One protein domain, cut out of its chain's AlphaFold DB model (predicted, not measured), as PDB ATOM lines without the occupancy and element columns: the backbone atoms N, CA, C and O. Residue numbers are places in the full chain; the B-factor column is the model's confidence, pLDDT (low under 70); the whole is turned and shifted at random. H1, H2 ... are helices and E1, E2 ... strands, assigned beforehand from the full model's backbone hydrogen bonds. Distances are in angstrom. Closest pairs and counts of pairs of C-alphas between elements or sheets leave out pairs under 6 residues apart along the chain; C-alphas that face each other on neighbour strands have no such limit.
ATOM      1  N   CYS A   5     130.114 126.414 106.274       80.94
ATOM      2  CA  CYS A   5     131.473 126.493 105.762       80.94
ATOM      3  C   CYS A   5     131.980 125.093 105.395       80.94
ATOM      4  O   CYS A   5     131.632 124.104 106.036       80.94
ATOM      5  N   SER A   6     132.797 125.013 104.346       72.81
ATOM      6  CA  SER A   6     133.430 123.762 103.921       72.81
ATOM      7  C   SER A   6     134.577 123.303 104.833       72.81
ATOM      8  O   SER A   6     135.050 122.177 104.683       72.81
ATOM      9  N   ASP A   7     135.016 124.150 105.770       78.38
ATOM     10  CA  ASP A   7     135.999 123.809 106.797       78.38
ATOM     11  C   ASP A   7     135.322 123.083 107.975       78.38
ATOM     12  O   ASP A   7     134.337 123.570 108.533       78.38
ATOM     13  N   GLU A   8     135.867 121.929 108.367       73.44
ATOM     14  CA  GLU A   8     135.392 121.114 109.495       73.44
ATOM     15  C   GLU A   8     135.354 121.911 110.803       73.44
ATOM     16  O   GLU A   8     134.421 121.757 111.589       73.44
ATOM     17  N   ALA A   9     136.309 122.827 110.999       77.62
ATOM     18  CA  ALA A   9     136.378 123.674 112.190       77.62
ATOM     19  C   ALA A   9     135.202 124.663 112.311       77.62
ATOM     20  O   ALA A   9     135.024 125.290 113.350       77.62
ATOM     21  N   CYS A  10     134.412 124.830 111.248       80.62
ATOM     22  CA  CYS A  10     133.348 125.826 111.152       80.62
ATOM     23  C   CYS A  10     131.942 125.210 111.068       80.62
ATOM     24  O   CYS A  10     130.984 125.937 110.807       80.62
ATOM     25  N   LYS A  11     131.799 123.888 111.244       70.56
ATOM     26  CA  LYS A  11     130.528 123.169 111.034       70.56
ATOM     27  C   LYS A  11     129.381 123.607 111.947       70.56
ATOM     28  O   LYS A  11     128.240 123.597 111.491       70.56
ATOM     29  N   ASP A  12     129.692 124.027 113.170       68.31
ATOM     30  CA  ASP A  12     128.701 124.349 114.211       68.31
ATOM     31  C   ASP A  12     128.599 125.855 114.500       68.31
ATOM     32  O   ASP A  12     128.027 126.279 115.501       68.31
ATOM     33  N   ALA A  13     129.184 126.685 113.638       64.88
ATOM     34  CA  ALA A  13     129.295 128.112 113.876       64.88
ATOM     35  C   ALA A  13     128.167 128.908 113.227       64.88
ATOM     36  O   ALA A  13     128.011 128.910 112.008       64.88
ATOM     37  N   GLU A  14     127.446 129.678 114.037       68.00
ATOM     38  CA  GLU A  14     126.381 130.578 113.581       68.00
ATOM     39  C   GLU A  14     126.900 131.983 113.225       68.00
ATOM     40  O   GLU A  14     126.197 132.979 113.371       68.00
ATOM     41  N   CYS A  15     128.145 132.101 112.756       69.25
ATOM     42  CA  CYS A  15     128.671 133.394 112.326       69.25
ATOM     43  C   CYS A  15     128.268 133.682 110.871       69.25
ATOM     44  O   CYS A  15     128.666 132.930 109.971       69.25
ATOM     45  N   PRO A  16     127.537 134.779 110.598       75.62
ATOM     46  CA  PRO A  16     127.154 135.123 109.242       75.62
ATOM     47  C   PRO A  16     128.399 135.470 108.406       75.62
ATOM     48  O   PRO A  16     129.266 136.233 108.856       75.62
ATOM     49  N   PRO A  17     128.515 134.921 107.186       85.25
ATOM     50  CA  PRO A  17     129.630 135.212 106.295       85.25
ATOM     51  C   PRO A  17     129.652 136.686 105.873       85.25
ATOM     52  O   PRO A  17     128.638 137.277 105.499       85.25
ATOM     53  N   ARG A  18     130.843 137.281 105.892       87.81
ATOM     54  CA  ARG A  18     131.066 138.703 105.614       87.81
ATOM     55  C   ARG A  18     131.284 138.937 104.122       87.81
ATOM     56  O   ARG A  18     132.121 138.266 103.534       87.81
ATOM     57  N   ALA A  19     130.614 139.908 103.505       89.38
ATOM     58  CA  ALA A  19     130.976 140.320 102.146       89.38
ATOM     59  C   ALA A  19     132.337 141.041 102.124       89.38
ATOM     60  O   ALA A  19     132.591 141.910 102.967       89.38
ATOM     61  N   VAL A  20     133.202 140.687 101.168       88.06
ATOM     62  CA  VAL A  20     134.544 141.267 101.008       88.06
ATOM     63  C   VAL A  20     134.849 141.592  99.539       88.06
ATOM     64  O   VAL A  20     134.502 140.798  98.656       88.06
ATOM     65  N   PRO A  21     135.487 142.742  99.249       85.81
ATOM     66  CA  PRO A  21     135.981 143.040  97.909       85.81
ATOM     67  C   PRO A  21     137.183 142.149  97.580       85.81
ATOM     68  O   PRO A  21     137.977 141.809  98.460       85.81
ATOM     69  N   MET A  22     137.327 141.778  96.309       82.56
ATOM     70  CA  MET A  22     138.480 141.022  95.823       82.56
ATOM     71  C   MET A  22     139.443 141.959  95.093       82.56
ATOM     72  O   MET A  22     139.019 142.785  94.289       82.56
ATOM     73  N   ALA A  23     140.745 141.822  95.349       71.56
ATOM     74  CA  ALA A  23     141.755 142.510  94.550       71.56
ATOM     75  C   ALA A  23     141.819 141.901  93.136       71.56
ATOM     76  O   ALA A  23     141.800 140.676  92.983       71.56
ATOM     77  N   GLU A  24     141.951 142.752  92.111       54.91
ATOM     78  CA  GLU A  24     141.911 142.386  90.681       54.91
ATOM     79  C   GLU A  24     142.920 141.292  90.280       54.91
ATOM     80  O   GLU A  24     142.703 140.552  89.321       54.91
ATOM     81  N   ALA A  25     144.017 141.146  91.027       48.41
ATOM     82  CA  ALA A  25     145.154 140.317  90.636       48.41
ATOM     83  C   ALA A  25     144.927 138.794  90.745       48.41
ATOM     84  O   ALA A  25     145.707 138.032  90.175       48.41
ATOM     85  N   THR A  26     143.903 138.310  91.464       52.62
ATOM     86  CA  THR A  26     143.784 136.865  91.773       52.62
ATOM     87  C   THR A  26     142.453 136.205  91.412       52.62
ATOM     88  O   THR A  26     142.420 134.979  91.262       52.62
ATOM     89  N   ALA A  27     141.365 136.940  91.165       54.22
ATOM     90  CA  ALA A  27     140.048 136.326  90.980       54.22
ATOM     91  C   ALA A  27     139.254 136.910  89.805       54.22
ATOM     92  O   ALA A  27     139.249 138.106  89.571       54.22
ATOM     93  N   CYS A  28     138.526 136.056  89.075       66.00
ATOM     94  CA  CYS A  28     137.564 136.506  88.051       66.00
ATOM     95  C   CYS A  28     136.229 136.986  88.644       66.00
ATOM     96  O   CYS A  28     135.205 136.947  87.965       66.00
ATOM     97  N   ILE A  29     136.245 137.371  89.916       72.31
ATOM     98  CA  ILE A  29     135.110 137.901  90.657       72.31
ATOM     99  C   ILE A  29     135.557 139.156  91.377       72.31
ATOM    100  O   ILE A  29     136.583 139.158  92.047       72.31
ATOM    101  N   ASP A  30     134.722 140.177  91.269       76.06
ATOM    102  CA  ASP A  30     134.931 141.481  91.891       76.06
ATOM    103  C   ASP A  30     134.681 141.409  93.424       76.06
ATOM    104  O   ASP A  30     135.159 142.238  94.199       76.06
ATOM    105  N   HIS A  31     133.944 140.389  93.892       81.75
ATOM    106  CA  HIS A  31     133.489 140.260  95.281       81.75
ATOM    107  C   HIS A  31     133.441 138.793  95.726       81.75
ATOM    108  O   HIS A  31     133.156 137.899  94.925       81.75
ATOM    109  N   ALA A  32     133.665 138.553  97.016       87.06
ATOM    110  CA  ALA A  32     133.587 137.241  97.648       87.06
ATOM    111  C   ALA A  32     132.909 137.333  99.021       87.06
ATOM    112  O   ALA A  32     132.518 138.409  99.483       87.06
ATOM    113  N   THR A  33     132.776 136.190  99.685       88.19
ATOM    114  CA  THR A  33     132.344 136.121 101.078       88.19
ATOM    115  C   THR A  33     133.463 135.541 101.930       88.19
ATOM    116  O   THR A  33     134.215 134.679 101.495       88.19
ATOM    117  N   GLN A  34     133.619 136.024 103.150       89.50
ATOM    118  CA  GLN A  34     134.623 135.562 104.090       89.50
ATOM    119  C   GLN A  34     133.927 134.847 105.242       89.50
ATOM    120  O   GLN A  34     132.970 135.366 105.821       89.50
ATOM    121  N   CYS A  35     134.393 133.644 105.573       87.25
ATOM    122  CA  CYS A  35     133.893 132.951 106.753       87.25
ATOM    123  C   CYS A  35     134.339 133.706 108.011       87.25
ATOM    124  O   CYS A  35     135.530 133.960 108.168       87.25
ATOM    125  N   GLY A  36     133.403 134.022 108.910       81.44
ATOM    126  CA  GLY A  36     133.699 134.767 110.139       81.44
ATOM    127  C   GLY A  36     134.596 134.030 111.141       81.44
ATOM    128  O   GLY A  36     135.131 134.668 112.038       81.44
ATOM    129  N   LEU A  37     134.781 132.713 110.988       84.56
ATOM    130  CA  LEU A  37     135.660 131.918 111.848       84.56
ATOM    131  C   LEU A  37     137.028 131.648 111.225       84.56
ATOM    132  O   LEU A  37     138.053 132.017 111.788       84.56
ATOM    133  N   CYS A  38     137.063 130.981 110.067       86.88
ATOM    134  CA  CYS A  38     138.327 130.568 109.452       86.88
ATOM    135  C   CYS A  38     138.934 131.631 108.530       86.88
ATOM    136  O   CYS A  38     139.992 131.396 107.951       86.88
ATOM    137  N   ASN A  39     138.261 132.772 108.340       86.12
ATOM    138  CA  ASN A  39     138.678 133.873 107.467       86.12
ATOM    139  C   ASN A  39     138.942 133.486 106.004       86.12
ATOM    140  O   ASN A  39     139.455 134.299 105.231       86.12
ATOM    141  N   ARG A  40     138.565 132.273 105.586       87.62
ATOM    142  CA  ARG A  40     138.713 131.835 104.200       87.62
ATOM    143  C   ARG A  40     137.762 132.595 103.295       87.62
ATOM    144  O   ARG A  40     136.615 132.869 103.663       87.62
ATOM    145  N   LEU A  41     138.244 132.867 102.089       88.75
ATOM    146  CA  LEU A  41     137.450 133.418 101.005       88.75
ATOM    147  C   LEU A  41     136.623 132.300 100.380       88.75
ATOM    148  O   LEU A  41     137.134 131.247 100.005       88.75
ATOM    149  N   ASN A  42     135.332 132.538 100.286       88.94
ATOM    150  CA  ASN A  42     134.336 131.595  99.843       88.94
ATOM    151  C   ASN A  42     133.387 132.257  98.846       88.94
ATOM    152  O   ASN A  42     133.312 133.479  98.711       88.94
ATOM    153  N   TYR A  43     132.638 131.408  98.159       87.50
ATOM    154  CA  TYR A  43     131.521 131.797  97.327       87.50
ATOM    155  C   TYR A  43     130.267 131.018  97.747       87.50
ATOM    156  O   TYR A  43     130.353 129.799  97.929       87.50
ATOM    157  N   PRO A  44     129.110 131.677  97.931       86.50
ATOM    158  CA  PRO A  44     127.878 130.994  98.298       86.50
ATOM    159  C   PRO A  44     127.366 130.139  97.135       86.50
ATOM    160  O   PRO A  44     127.128 130.629  96.033       86.50
ATOM    161  N   CYS A  45     127.182 128.845  97.381       82.06
ATOM    162  CA  CYS A  45     126.565 127.947  96.417       82.06
ATOM    163  C   CYS A  45     125.110 128.363  96.151       82.06
ATOM    164  O   CYS A  45     124.333 128.542  97.085       82.06
ATOM    165  N   GLU A  46     124.728 128.463  94.880       77.31
ATOM    166  CA  GLU A  46     123.375 128.863  94.459       77.31
ATOM    167  C   GLU A  46     122.314 127.820  94.806       77.31
ATOM    168  O   GLU A  46     121.163 128.169  95.025       77.31
ATOM    169  N   CYS A  47     122.727 126.555  94.875       74.25
ATOM    170  CA  CYS A  47     121.840 125.417  95.063       74.25
ATOM    171  C   CYS A  47     121.675 125.053  96.548       74.25
ATOM    172  O   CYS A  47     120.566 124.979  97.060       74.25
ATOM    173  N   CYS A  48     122.782 124.858  97.277       74.88
ATOM    174  CA  CYS A  48     122.734 124.374  98.664       74.88
ATOM    175  C   CYS A  48     123.100 125.423  99.719       74.88
ATOM    176  O   CYS A  48     123.182 125.087 100.901       74.88
ATOM    177  N   HIS A  49     123.411 126.656  99.305       80.50
ATOM    178  CA  HIS A  49     123.887 127.737 100.176       80.50
ATOM    179  C   HIS A  49     125.161 127.404 100.985       80.50
ATOM    180  O   HIS A  49     125.528 128.132 101.902       80.50
ATOM    181  N   ALA A  50     125.888 126.331 100.660       83.94
ATOM    182  CA  ALA A  50     127.188 126.064 101.272       83.94
ATOM    183  C   ALA A  50     128.227 127.097 100.813       83.94
ATOM    184  O   ALA A  50     128.240 127.509  99.652       83.94
ATOM    185  N   LEU A  51     129.131 127.481 101.713       87.50
ATOM    186  CA  LEU A  51     130.246 128.371 101.402       87.50
ATOM    187  C   LEU A  51     131.384 127.556 100.784       87.50
ATOM    188  O   LEU A  51     132.038 126.746 101.451       87.50
ATOM    189  N   VAL A  52     131.589 127.758  99.485       86.38
ATOM    190  CA  VAL A  52     132.572 127.023  98.693       86.38
ATOM    191  C   VAL A  52     133.893 127.774  98.682       86.38
ATOM    192  O   VAL A  52     133.948 128.914  98.230       86.38
ATOM    193  N   ASP A  53     134.952 127.114  99.138       86.38
ATOM    194  CA  ASP A  53     136.293 127.688  99.233       86.38
ATOM    195  C   ASP A  53     136.817 128.129  97.854       86.38
ATOM    196  O   ASP A  53     136.936 127.320  96.924       86.38
ATOM    197  N   LEU A  54     137.156 129.415  97.725       86.00
ATOM    198  CA  LEU A  54     137.666 130.003  96.486       86.00
ATOM    199  C   LEU A  54     139.101 129.571  96.157       86.00
ATOM    200  O   LEU A  54     139.505 129.651  94.999       86.00
ATOM    201  N   SER A  55     139.854 129.020  97.109       80.88
ATOM    202  CA  SER A  55     141.146 128.379  96.808       80.88
ATOM    203  C   SER A  55     140.992 127.149  95.904       80.88
ATOM    204  O   SER A  55     141.936 126.732  95.233       80.88
ATOM    205  N   SER A  56     139.785 126.575  95.840       73.62
ATOM    206  CA  SER A  56     139.473 125.429  94.985       73.62
ATOM    207  C   SER A  56     139.065 125.804  93.555       73.62
ATOM    208  O   SER A  56     138.832 124.905  92.738       73.62
ATOM    209  N   VAL A  57     138.997 127.105  93.237       80.06
ATOM    210  CA  VAL A  57     138.669 127.602  91.895       80.06
ATOM    211  C   VAL A  57     139.659 127.028  90.890       80.06
ATOM    212  O   VAL A  57     140.872 127.195  91.010       80.06
ATOM    213  N   ARG A  58     139.138 126.382  89.848       73.56
ATOM    214  CA  ARG A  58     139.928 125.973  88.684       73.56
ATOM    215  C   ARG A  58     139.230 126.444  87.432       73.56
ATOM    216  O   ARG A  58     138.012 126.348  87.335       73.56
ATOM    217  N   ASP A  59     139.995 127.014  86.512       71.75
ATOM    218  CA  ASP A  59     139.482 127.531  85.240       71.75
ATOM    219  C   ASP A  59     138.368 128.583  85.411       71.75
ATOM    220  O   ASP A  59     137.597 128.841  84.488       71.75
ATOM    221  N   LYS A  60     138.326 129.245  86.581       77.06
ATOM    222  CA  LYS A  60     137.299 130.219  87.010       77.06
ATOM    223  C   LYS A  60     135.897 129.617  87.164       77.06
ATOM    224  O   LYS A  60     134.883 130.316  87.123       77.06
ATOM    225  N   LEU A  61     135.871 128.310  87.382       76.75
ATOM    226  CA  LEU A  61     134.721 127.542  87.803       76.75
ATOM    227  C   LEU A  61     134.904 127.122  89.263       76.75
ATOM    228  O   LEU A  61     136.011 126.791  89.703       76.75
ATOM    229  N   VAL A  62     133.799 127.095  89.996       81.38
ATOM    230  CA  VAL A  62     133.737 126.629  91.381       81.38
ATOM    231  C   VAL A  62     132.776 125.461  91.458       81.38
ATOM    232  O   VAL A  62     131.661 125.555  90.963       81.38
ATOM    233  N   ILE A  63     133.216 124.363  92.073       80.31
ATOM    234  CA  ILE A  63     132.369 123.195  92.332       80.31
ATOM    235  C   ILE A  63     132.058 123.161  93.819       80.31
ATOM    236  O   ILE A  63     132.963 123.019  94.645       80.31
ATOM    237  N   CYS A  64     130.779 123.230  94.161       80.56
ATOM    238  CA  CYS A  64     130.327 122.968  95.509       80.56
ATOM    239  C   CYS A  64     130.580 121.499  95.859       80.56
ATOM    240  O   CYS A  64     130.030 120.599  95.233       80.56
ATOM    241  N   ARG A  65     131.387 121.234  96.889       78.19
ATOM    242  CA  ARG A  65     131.639 119.859  97.350       78.19
ATOM    243  C   ARG A  65     130.413 119.213  97.996       78.19
ATOM    244  O   ARG A  65     130.332 117.992  98.014       78.19
ATOM    245  N   SER A  66     129.487 120.020  98.514       74.19
ATOM    246  CA  SER A  66     128.297 119.535  99.215       74.19
ATOM    247  C   SER A  66     127.233 119.003  98.256       74.19
ATOM    248  O   SER A  66     126.727 117.914  98.483       74.19
ATOM    249  N   CYS A  67     126.918 119.742  97.188       69.06
ATOM    250  CA  CYS A  67     125.874 119.360  96.223       69.06
ATOM    251  C   CYS A  67     126.398 119.057  94.811       69.06
ATOM    252  O   CYS A  67     125.630 118.748  93.910       69.06
ATOM    253  N   GLY A  68     127.702 119.196  94.563       68.88
ATOM    254  CA  GLY A  68     128.291 119.028  93.230       68.88
ATOM    255  C   GLY A  68     128.008 120.174  92.253       68.88
ATOM    256  O   GLY A  68     128.520 120.136  91.132       68.88
ATOM    257  N   PHE A  69     127.238 121.188  92.670       73.75
ATOM    258  CA  PHE A  69     126.832 122.314  91.834       73.75
ATOM    259  C   PHE A  69     128.029 123.114  91.311       73.75
ATOM    260  O   PHE A  69     128.940 123.446  92.072       73.75
ATOM    261  N   LEU A  70     128.009 123.443  90.019       76.94
ATOM    262  CA  LEU A  70     129.053 124.225  89.367       76.94
ATOM    263  C   LEU A  70     128.603 125.667  89.151       76.94
ATOM    264  O   LEU A  70     127.659 125.932  88.407       76.94
ATOM    265  N   THR A  71     129.371 126.602  89.694       79.06
ATOM    266  CA  THR A  71     129.194 128.030  89.457       79.06
ATOM    267  C   THR A  71     130.292 128.563  88.547       79.06
ATOM    268  O   THR A  71     131.483 128.329  88.768       79.06
ATOM    269  N   MET A  72     129.890 129.312  87.521       83.06
ATOM    270  CA  MET A  72     130.806 130.034  86.646       83.06
ATOM    271  C   MET A  72     131.025 131.442  87.178       83.06
ATOM    272  O   MET A  72     130.104 132.251  87.188       83.06
ATOM    273  N   LEU A  73     132.247 131.732  87.613       80.69
ATOM    274  CA  LEU A  73     132.564 133.005  88.253       80.69
ATOM    275  C   LEU A  73     132.971 134.090  87.249       80.69
ATOM    276  O   LEU A  73     132.680 135.266  87.448       80.69
ATOM    277  N   ASP A  74     133.569 133.684  86.130       81.06
ATOM    278  CA  ASP A  74     134.094 134.575  85.097       81.06
ATOM    279  C   ASP A  74     133.017 135.452  84.438       81.06
ATOM    280  O   ASP A  74     132.119 134.962  83.754       81.06
ATOM    281  N   LYS A  75     133.111 136.767  84.656       78.88
ATOM    282  CA  LYS A  75     132.161 137.771  84.161       78.88
ATOM    283  C   LYS A  75     132.148 137.884  82.634       78.88
ATOM    284  O   LYS A  75     131.069 137.994  82.051       78.88
ATOM    285  N   GLN A  76     133.313 137.831  81.986       77.00
ATOM    286  CA  GLN A  76     133.413 137.925  80.525       77.00
ATOM    287  C   GLN A  76     132.795 136.689  79.877       77.00
ATOM    288  O   GLN A  76     131.989 136.789  78.954       77.00
ATOM    289  N   LEU A  77     133.099 135.520  80.433       75.69
ATOM    290  CA  LEU A  77     132.541 134.262  79.967       75.69
ATOM    291  C   LEU A  77     131.029 134.165  80.218       75.69
ATOM    292  O   LEU A  77     130.290 133.710  79.350       75.69
ATOM    293  N   ARG A  78     130.533 134.633  81.368       79.88
ATOM    294  CA  ARG A  78     129.084 134.712  81.616       79.88
ATOM    295  C   ARG A  78     128.387 135.621  80.607       79.88
ATOM    296  O   ARG A  78     127.357 135.229  80.063       79.88
ATOM    297  N   SER A  79     128.974 136.783  80.308       78.00
ATOM    298  CA  SER A  79     128.466 137.701  79.283       78.00
ATOM    299  C   SER A  79     128.425 137.042  77.899       78.00
ATOM    300  O   SER A  79     127.384 137.065  77.244       78.00
ATOM    301  N   PHE A  80     129.497 136.352  77.499       75.56
ATOM    302  CA  PHE A  80     129.560 135.592  76.244       75.56
ATOM    303  C   PHE A  80     128.432 134.571  76.099       75.56
ATOM    304  O   PHE A  80     127.859 134.382  75.021       75.56
ATOM    305  N   LEU A  81     128.131 133.889  77.199       67.88
ATOM    306  CA  LEU A  81     127.170 132.800  77.242       67.88
ATOM    307  C   LEU A  81     125.736 133.268  77.480       67.88
ATOM    308  O   LEU A  81     124.846 132.418  77.536       67.88
ATOM    309  N   LEU A  82     125.517 134.580  77.627       71.81
ATOM    310  CA  LEU A  82     124.238 135.165  78.033       71.81
ATOM    311  C   LEU A  82     123.721 134.538  79.342       71.81
ATOM    312  O   LEU A  82     122.526 134.313  79.527       71.81
ATOM    313  N   VAL A  83     124.645 134.199  80.245       70.00
ATOM    314  CA  VAL A  83     124.323 133.687  81.578       70.00
ATOM    315  C   VAL A  83     123.888 134.869  82.449       70.00
ATOM    316  O   VAL A  83     124.599 135.876  82.477       70.00
ATOM    317  N   PRO A  84     122.757 134.765  83.173       69.31
ATOM    318  CA  PRO A  84     122.324 135.817  84.085       69.31
ATOM    319  C   PRO A  84     123.380 136.117  85.159       69.31
ATOM    320  O   PRO A  84     124.268 135.306  85.444       69.31
ATOM    321  N   ALA A  85     123.281 137.305  85.761       73.44
ATOM    322  CA  ALA A  85     124.118 137.676  86.898       73.44
ATOM    323  C   ALA A  85     123.990 136.641  88.025       73.44
ATOM    324  O   ALA A  85     122.951 135.990  88.162       73.44
ATOM    325  N   LEU A  86     125.050 136.475  88.820       78.94
ATOM    326  CA  LEU A  86     124.999 135.479  89.881       78.94
ATOM    327  C   LEU A  86     124.000 135.934  90.964       78.94
ATOM    328  O   LEU A  86     123.949 137.125  91.285       78.94
ATOM    329  N   PRO A  87     123.238 135.007  91.565       75.31
ATOM    330  CA  PRO A  87     122.117 135.314  92.455       75.31
ATOM    331  C   PRO A  87     122.473 136.180  93.675       75.31
ATOM    332  O   PRO A  87     121.640 136.945  94.146       75.31
ATOM    333  N   TYR A  88     123.718 136.112  94.157       81.50
ATOM    334  CA  TYR A  88     124.194 136.896  95.308       81.50
ATOM    335  C   TYR A  88     125.029 138.112  94.920       81.50
ATOM    336  O   TYR A  88     125.405 138.901  95.780       81.50
ATOM    337  N   GLU A  89     125.350 138.274  93.639       82.69
ATOM    338  CA  GLU A  89     126.373 139.221  93.198       82.69
ATOM    339  C   GLU A  89     126.018 140.664  93.558       82.69
ATOM    340  O   GLU A  89     126.853 141.404  94.076       82.69
ATOM    341  N   ASN A  90     124.760 141.046  93.328       84.81
ATOM    342  CA  ASN A  90     124.265 142.382  93.642       84.81
ATOM    343  C   ASN A  90     124.100 142.586  95.151       84.81
ATOM    344  O   ASN A  90     124.445 143.645  95.662       84.81
ATOM    345  N   ALA A  91     123.618 141.575  95.877       86.44
ATOM    346  CA  ALA A  91     123.441 141.664  97.325       86.44
ATOM    347  C   ALA A  91     124.792 141.831  98.047       86.44
ATOM    348  O   ALA A  91     124.935 142.702  98.902       86.44
ATOM    349  N   ILE A  92     125.808 141.062  97.639       88.06
ATOM    350  CA  ILE A  92     127.184 141.175  98.143       88.06
ATOM    351  C   ILE A  92     127.760 142.558  97.809       88.06
ATOM    352  O   ILE A  92     128.345 143.203  98.680       88.06
ATOM    353  N   ARG A  93     127.558 143.049  96.576       87.69
ATOM    354  CA  ARG A  93     127.963 144.406  96.172       87.69
ATOM    355  C   ARG A  93     127.342 145.489  97.042       87.69
ATOM    356  O   ARG A  93     128.047 146.395  97.474       87.69
ATOM    357  N   ASN A  94     126.046 145.383  97.309       89.00
ATOM    358  CA  ASN A  94     125.320 146.358  98.113       89.00
ATOM    359  C   ASN A  94     125.825 146.375  99.560       89.00
ATOM    360  O   ASN A  94     126.031 147.457 100.103       89.00
ATOM    361  N   GLU A  95     126.101 145.210 100.161       90.06
ATOM    362  CA  GLU A  95     126.702 145.149 101.502       90.06
ATOM    363  C   GLU A  95     128.091 145.805 101.525       90.06
ATOM    364  O   GLU A  95     128.393 146.583 102.428       90.06
ATOM    365  N   ILE A  96     128.933 145.530 100.524       89.81
ATOM    366  CA  ILE A  96     130.274 146.127 100.420       89.81
ATOM    367  C   ILE A  96     130.178 147.648 100.267       89.81
ATOM    368  O   ILE A  96     130.855 148.381 100.990       89.81
ATOM    369  N   ALA A  97     129.311 148.133  99.378       89.44
ATOM    370  CA  ALA A  97     129.095 149.561  99.164       89.44
ATOM    371  C   ALA A  97     128.584 150.259 100.435       89.44
ATOM    372  O   ALA A  97     129.116 151.304 100.813       89.44
ATOM    373  N   ALA A  98     127.616 149.658 101.134       88.50
ATOM    374  CA  ALA A  98     127.085 150.182 102.391       88.50
ATOM    375  C   ALA A  98     128.163 150.258 103.483       88.50
ATOM    376  O   ALA A  98     128.274 151.274 104.168       88.50
ATOM    377  N   LYS A  99     129.014 149.229 103.603       87.62
ATOM    378  CA  LYS A  99     130.138 149.228 104.553       87.62
ATOM    379  C   LYS A  99     131.171 150.304 104.236       87.62
ATOM    380  O   LYS A  99     131.635 150.975 105.153       87.62
ATOM    381  N   HIS A 100     131.513 150.499 102.963       89.50
ATOM    382  CA  HIS A 100     132.433 151.567 102.561       89.50
ATOM    383  C   HIS A 100     131.867 152.964 102.817       89.50
ATOM    384  O   HIS A 100     132.607 153.854 103.226       89.50
ATOM    385  N   GLU A 101     130.571 153.169 102.584       89.62
ATOM    386  CA  GLU A 101     129.906 154.438 102.885       89.62
ATOM    387  C   GLU A 101     129.910 154.729 104.390       89.62
ATOM    388  O   GLU A 101     130.234 155.844 104.797       89.62
ATOM    389  N   LEU A 102     129.615 153.727 105.229       86.38
ATOM    390  CA  LEU A 102     129.624 153.911 106.680       86.38
ATOM    391  C   LEU A 102     131.036 154.155 107.229       86.38
ATOM    392  O   LEU A 102     131.223 155.044 108.055       86.38
ATOM    393  N   ALA A 103     132.033 153.422 106.721       85.81
ATOM    394  CA  ALA A 103     133.434 153.631 107.077       85.81
ATOM    395  C   ALA A 103     133.897 155.053 106.725       85.81
ATOM    396  O   ALA A 103     134.461 155.736 107.573       85.81
ATOM    397  N   ARG A 104     133.555 155.560 105.528       86.38
ATOM    398  CA  ARG A 104     133.852 156.953 105.148       86.38
ATOM    399  C   ARG A 104     133.212 157.962 106.102       86.38
ATOM    400  O   ARG A 104     133.866 158.929 106.484       86.38
ATOM    401  N   LYS A 105     131.959 157.746 106.515       84.62
ATOM    402  CA  LYS A 105     131.290 158.617 107.497       84.62
ATOM    403  C   LYS A 105     132.016 158.608 108.843       84.62
ATOM    404  O   LYS A 105     132.265 159.684 109.386       84.62
ATOM    405  N   MET A 106     132.423 157.437 109.331       82.38
ATOM    406  CA  MET A 106     133.207 157.308 110.564       82.38
ATOM    407  C   MET A 106     134.568 158.006 110.469       82.38
ATOM    408  O   MET A 106     134.927 158.740 111.385       82.38
ATOM    409  N   ASP A 107     135.285 157.856 109.354       81.75
ATOM    410  CA  ASP A 107     136.580 158.513 109.143       81.75
ATOM    411  C   ASP A 107     136.434 160.043 109.123       81.75
ATOM    412  O   ASP A 107     137.208 160.759 109.761       81.75
ATOM    413  N   THR A 108     135.391 160.567 108.464       78.75
ATOM    414  CA  THR A 108     135.113 162.014 108.455       78.75
ATOM    415  C   THR A 108     134.674 162.556 109.817       78.75
ATOM    416  O   THR A 108     134.995 163.699 110.145       78.75
ATOM    417  N   ALA A 109     133.962 161.762 110.623       72.81
ATOM    418  CA  ALA A 109     133.578 162.125 111.986       72.81
ATOM    419  C   ALA A 109     134.787 162.097 112.940       72.81
ATOM    420  O   ALA A 109     134.968 163.013 113.739       72.81
ATOM    421  N   SER A 110     135.661 161.097 112.790       67.56
ATOM    422  CA  SER A 110     136.926 160.964 113.524       67.56
ATOM    423  C   SER A 110     137.881 162.130 113.235       67.56
ATOM    424  O   SER A 110     138.441 162.718 114.159       67.56
ATOM    425  N   TRP A 111     137.997 162.552 111.969       61.53
ATOM    426  CA  TRP A 111     138.790 163.726 111.585       61.53
ATOM    427  C   TRP A 111     138.288 165.019 112.249       61.53
ATOM    428  O   TRP A 111     139.079 165.791 112.784       61.53
ATOM    429  N   LYS A 112     136.966 165.237 112.283       61.56
ATOM    430  CA  LYS A 112     136.351 166.424 112.910       61.56
ATOM    431  C   LYS A 112     136.487 166.448 114.440       61.56
ATOM    432  O   LYS A 112     136.531 167.526 115.029       61.56
ATOM    433  N   GLN A 113     136.605 165.286 115.085       57.38
ATOM    434  CA  GLN A 113     136.866 165.175 116.526       57.38
ATOM    435  C   GLN A 113     138.249 165.700 116.936       57.38
ATOM    436  O   GLN A 113     138.407 166.150 118.070       57.38
ATOM    437  N   GLY A 114     139.230 165.677 116.025       56.38
ATOM    438  CA  GLY A 114     140.555 166.254 116.262       56.38
ATOM    439  C   GLY A 114     140.546 167.778 116.434       56.38
ATOM    440  O   GLY A 114     141.481 168.318 117.018       56.38
ATOM    441  N   GLU A 115     139.490 168.463 115.978       55.94
ATOM    442  CA  GLU A 115     139.398 169.930 115.993       55.94
ATOM    443  C   GLU A 115     138.428 170.488 117.046       55.94
ATOM    444  O   GLU A 115     138.657 171.590 117.530       55.94
ATOM    445  N   ASN A 116     137.385 169.752 117.457       54.47
ATOM    446  CA  ASN A 116     136.433 170.204 118.481       54.47
ATOM    447  C   ASN A 116     135.988 169.038 119.377       54.47
ATOM    448  O   ASN A 116     135.023 168.326 119.099       54.47
ATOM    449  N   GLY A 117     136.715 168.830 120.474       53.91
ATOM    450  CA  GLY A 117     136.404 167.783 121.439       53.91
ATOM    451  C   GLY A 117     135.126 168.090 122.220       53.91
ATOM    452  O   GLY A 117     135.052 169.132 122.863       53.91
ATOM    453  N   THR A 118     134.141 167.181 122.186       50.47
ATOM    454  CA  THR A 118     133.569 166.500 123.382       50.47
ATOM    455  C   THR A 118     132.223 165.770 123.170       50.47
ATOM    456  O   THR A 118     131.791 165.092 124.096       50.47
ATOM    457  N   SER A 119     131.576 165.782 121.995       52.03
ATOM    458  CA  SER A 119     130.195 165.244 121.877       52.03
ATOM    459  C   SER A 119     130.027 163.779 121.392       52.03
ATOM    460  O   SER A 119     129.115 163.092 121.842       52.03
ATOM    461  N   ASP A 120     130.903 163.213 120.551       55.66
ATOM    462  CA  ASP A 120     130.431 162.145 119.628       55.66
ATOM    463  C   ASP A 120     130.859 160.693 119.947       55.66
ATOM    464  O   ASP A 120     130.913 159.830 119.066       55.66
ATOM    465  N   ARG A 121     131.170 160.354 121.208       58.16
ATOM    466  CA  ARG A 121     131.548 158.963 121.567       58.16
ATOM    467  C   ARG A 121     130.376 157.975 121.424       58.16
ATOM    468  O   ARG A 121     130.604 156.797 121.147       58.16
ATOM    469  N   ALA A 122     129.139 158.448 121.593       62.34
ATOM    470  CA  ALA A 122     127.929 157.654 121.380       62.34
ATOM    471  C   ALA A 122     127.677 157.375 119.883       62.34
ATOM    472  O   ALA A 122     127.342 156.246 119.527       62.34
ATOM    473  N   ASP A 123     127.947 158.349 119.009       68.00
ATOM    474  CA  ASP A 123     127.709 158.251 117.560       68.00
ATOM    475  C   ASP A 123     128.672 157.284 116.856       68.00
ATOM    476  O   ASP A 123     128.275 156.541 115.953       68.00
ATOM    477  N   LEU A 124     129.928 157.212 117.314       70.38
ATOM    478  CA  LEU A 124     130.889 156.201 116.852       70.38
ATOM    479  C   LEU A 124     130.485 154.786 117.290       70.38
ATOM    480  O   LEU A 124     130.613 153.838 116.515       70.38
ATOM    481  N   SER A 125     129.959 154.637 118.513       77.56
ATOM    482  CA  SER A 125     129.455 153.347 118.997       77.56
ATOM    483  C   SER A 125     128.215 152.892 118.228       77.56
ATOM    484  O   SER A 125     128.064 151.693 117.995       77.56
ATOM    485  N   GLU A 126     127.331 153.812 117.848       81.25
ATOM    486  CA  GLU A 126     126.132 153.498 117.069       81.25
ATOM    487  C   GLU A 126     126.482 153.154 115.614       81.25
ATOM    488  O   GLU A 126     125.977 152.177 115.065       81.25
ATOM    489  N   SER A 127     127.439 153.869 115.022       79.38
ATOM    490  CA  SER A 127     127.969 153.550 113.689       79.38
ATOM    491  C   SER A 127     128.648 152.173 113.653       79.38
ATOM    492  O   SER A 127     128.462 151.412 112.705       79.38
ATOM    493  N   GLN A 128     129.369 151.786 114.712       81.19
ATOM    494  CA  GLN A 128     129.947 150.442 114.806       81.19
ATOM    495  C   GLN A 128     128.864 149.352 114.860       81.19
ATOM    496  O   GLN A 128     128.960 148.358 114.143       81.19
ATOM    497  N   LYS A 129     127.787 149.560 115.631       85.00
ATOM    498  CA  LYS A 129     126.640 148.635 115.642       85.00
ATOM    499  C   LYS A 129     125.977 148.525 114.269       85.00
ATOM    500  O   LYS A 129     125.547 147.440 113.890       85.00
ATOM    501  N   GLN A 130     125.905 149.621 113.512       85.31
ATOM    502  CA  GLN A 130     125.387 149.608 112.142       85.31
ATOM    503  C   GLN A 130     126.294 148.808 111.190       85.31
ATOM    504  O   GLN A 130     125.779 148.057 110.361       85.31
ATOM    505  N   LEU A 131     127.625 148.902 111.319       82.44
ATOM    506  CA  LEU A 131     128.565 148.051 110.570       82.44
ATOM    507  C   LEU A 131     128.360 146.564 110.872       82.44
ATOM    508  O   LEU A 131     128.335 145.750 109.944       82.44
ATOM    509  N   ASP A 132     128.201 146.230 112.152       82.81
ATOM    510  CA  ASP A 132     127.984 144.855 112.598       82.81
ATOM    511  C   ASP A 132     126.620 144.333 112.112       82.81
ATOM    512  O   ASP A 132     126.522 143.208 111.628       82.81
ATOM    513  N   ALA A 133     125.581 145.177 112.126       85.38
ATOM    514  CA  ALA A 133     124.252 144.847 111.607       85.38
ATOM    515  C   ALA A 133     124.233 144.614 110.085       85.38
ATOM    516  O   ALA A 133     123.422 143.833 109.588       85.38
ATOM    517  N   LEU A 134     125.127 145.262 109.331       84.88
ATOM    518  CA  LEU A 134     125.268 145.031 107.893       84.88
ATOM    519  C   LEU A 134     125.927 143.685 107.572       84.88
ATOM    520  O   LEU A 134     125.837 143.239 106.429       84.88
ATOM    521  N   GLN A 135     126.623 143.044 108.517       86.25
ATOM    522  CA  GLN A 135     127.351 141.808 108.247       86.25
ATOM    523  C   GLN A 135     126.410 140.649 107.911       86.25
ATOM    524  O   GLN A 135     125.630 140.189 108.739       86.25
ATOM    525  N   GLY A 136     126.550 140.127 106.691       82.56
ATOM    526  CA  GLY A 136     125.719 139.029 106.213       82.56
ATOM    527  C   GLY A 136     124.299 139.459 105.858       82.56
ATOM    528  O   GLY A 136     123.448 138.597 105.658       82.56
ATOM    529  N   SER A 137     124.032 140.760 105.727       86.12
ATOM    530  CA  SER A 137     122.754 141.265 105.210       86.12
ATOM    531  C   SER A 137     122.456 140.722 103.806       86.12
ATOM    532  O   SER A 137     121.306 140.414 103.490       86.12
ATOM    533  N   TRP A 138     123.493 140.480 102.989       85.31
ATOM    534  CA  TRP A 138     123.339 139.868 101.662       85.31
ATOM    535  C   TRP A 138     122.697 138.471 101.704       85.31
ATOM    536  O   TRP A 138     122.052 138.062 100.738       85.31
ATOM    537  N   ALA A 139     122.847 137.742 102.815       77.31
ATOM    538  CA  ALA A 139     122.318 136.392 102.986       77.31
ATOM    539  C   ALA A 139     120.789 136.356 103.115       77.31
ATOM    540  O   ALA A 139     120.173 135.342 102.794       77.31
ATOM    541  N   LEU A 140     120.175 137.449 103.578       74.19
ATOM    542  CA  LEU A 140     118.722 137.565 103.739       74.19
ATOM    543  C   LEU A 140     118.002 137.686 102.390       74.19
ATOM    544  O   LEU A 140     116.822 137.372 102.286       74.19
ATOM    545  N   HIS A 141     118.730 138.101 101.352       66.56
ATOM    546  CA  HIS A 141     118.238 138.232  99.984       66.56
ATOM    547  C   HIS A 141     118.535 137.001  99.126       66.56
ATOM    548  O   HIS A 141     118.561 137.114  97.901       66.56
ATOM    549  N   ALA A 142     118.789 135.839  99.743       61.69
ATOM    550  CA  ALA A 142     119.006 134.604  99.007       61.69
ATOM    551  C   ALA A 142     117.810 134.354  98.076       61.69
ATOM    552  O   ALA A 142     116.689 134.189  98.566       61.69
TER     553      ALA A 142
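AT A GLANCE: This is residues 5 to 142 of the 345 residues of the protein "Aste57867_15573 protein" of Aphanomyces stellatus (UniProt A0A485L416). Picture a small head of strands and loops with a long helical hairpin, H2 and H3, reaching away from it as an arm that makes the longest axis. In the head, a strongly twisted four-strand sheet has the first part of H2 across one face, a small two-strand hairpin of E5 and E6 lies beyond its E4 edge, and the short H1 follows that hairpin; H4 sits near the base of the arm. The printed part has 138 residues, with six named strands followed by four named helices: E1 E2 E3 E4 E5 E6 H1 H2 H3 H4. The larger sheet has the order E1 - E2 - E3 - E4 and the smaller E5 - E6, both antiparallel, and the class is mixed, helices and strands. The whole is loose, with a radius of gyration of the C-alphas of 17.7 A and spans of 56 by 37 by 26 A.

IN THESE COORDINATES: Start at C-alpha 5, at (131.473, 126.493, 105.762); residues 5 to 17 hold no named element. Find C-alpha 18 at (131.066, 138.703, 105.614), where E1 begins and runs over residues 18 to 21 for 10.1 A. Next come E2, residues 31 to 34, 10.0 A, and E3, residues 41 to 44, 10.2 A. The shorter strands are E4, residues 51 to 53, E5, residues 61 to 63, and E6, residues 70 to 72, at 6.5, 6.7 and 6.6 A. H1 takes residues 75 to 80, 8.6 A. At C-alpha 89, at (126.373, 139.221, 93.198), the longest helix, H2, begins; it runs 36.4 A to residue 113. H3, residues 121 to 133, measures 18.8 A, and H4, residues 137 to 141, measures 7.5 A and ends at C-alpha 141, at (118.238, 138.232, 99.984).

HOW THE PARTS SIT: Look first at E1 to E4, a meander, each strand the antiparallel neighbour of the one before. In the hairpin E1 and E2, the pair N 18 and O 34 is within hydrogen-bond range at 2.9 A, and so is the pair N 34 and O 18 at 2.7 A. E3 is staggered: it pairs with E2 over residues 41 to 42, where N 42 and O 33 are 2.7 A apart, and with E4 over residues 42 to 44, where N 43 and O 52 are 2.8 A apart. H2 is on this sheet at a height of 6.3 A, over E1 and E2; its line stands at 85 degrees to E1 on the local plane, across the strands. The closest C-alphas of E1 and H2 are those of Ala 19 and Ile 92, 5.6 A apart. Farther out, H2 touches H3 with residues 99 to 106 alone, the closest C-alphas being those of Lys 99 and Leu 131, 6.3 A; this helical hairpin has a shallow tilt of 10 degrees, opposite ways. H2 touches H4 with residues 91 to 95 alone, where the C-alphas of Ala 91 and Trp 138 come to 4.7 A. H4 only grazes the sheet, with residues 137 to 139. In the hairpin E5 and E6, N 71 and O 62 are 2.8 A apart; H1 is apart from H2. Every O i to N i+4 pair is within range in H1, H2 and H3; H4 has 0 of 1, but 2 of 2 O i to N i+3 pairs.

THE WHOLE: The two C-alphas farthest apart are those of Gly 68 and Asn 116, 57.6 A. Between H2 and H3, residues 114 to 119 stand free. The printed part has no cut and no long link; E6 to H1 and H3 to H4 are tight. The mean pLDDT of the printed part is 77.2, and 29 residues are under 70, among them residues 24 to 28 and 110 to 123.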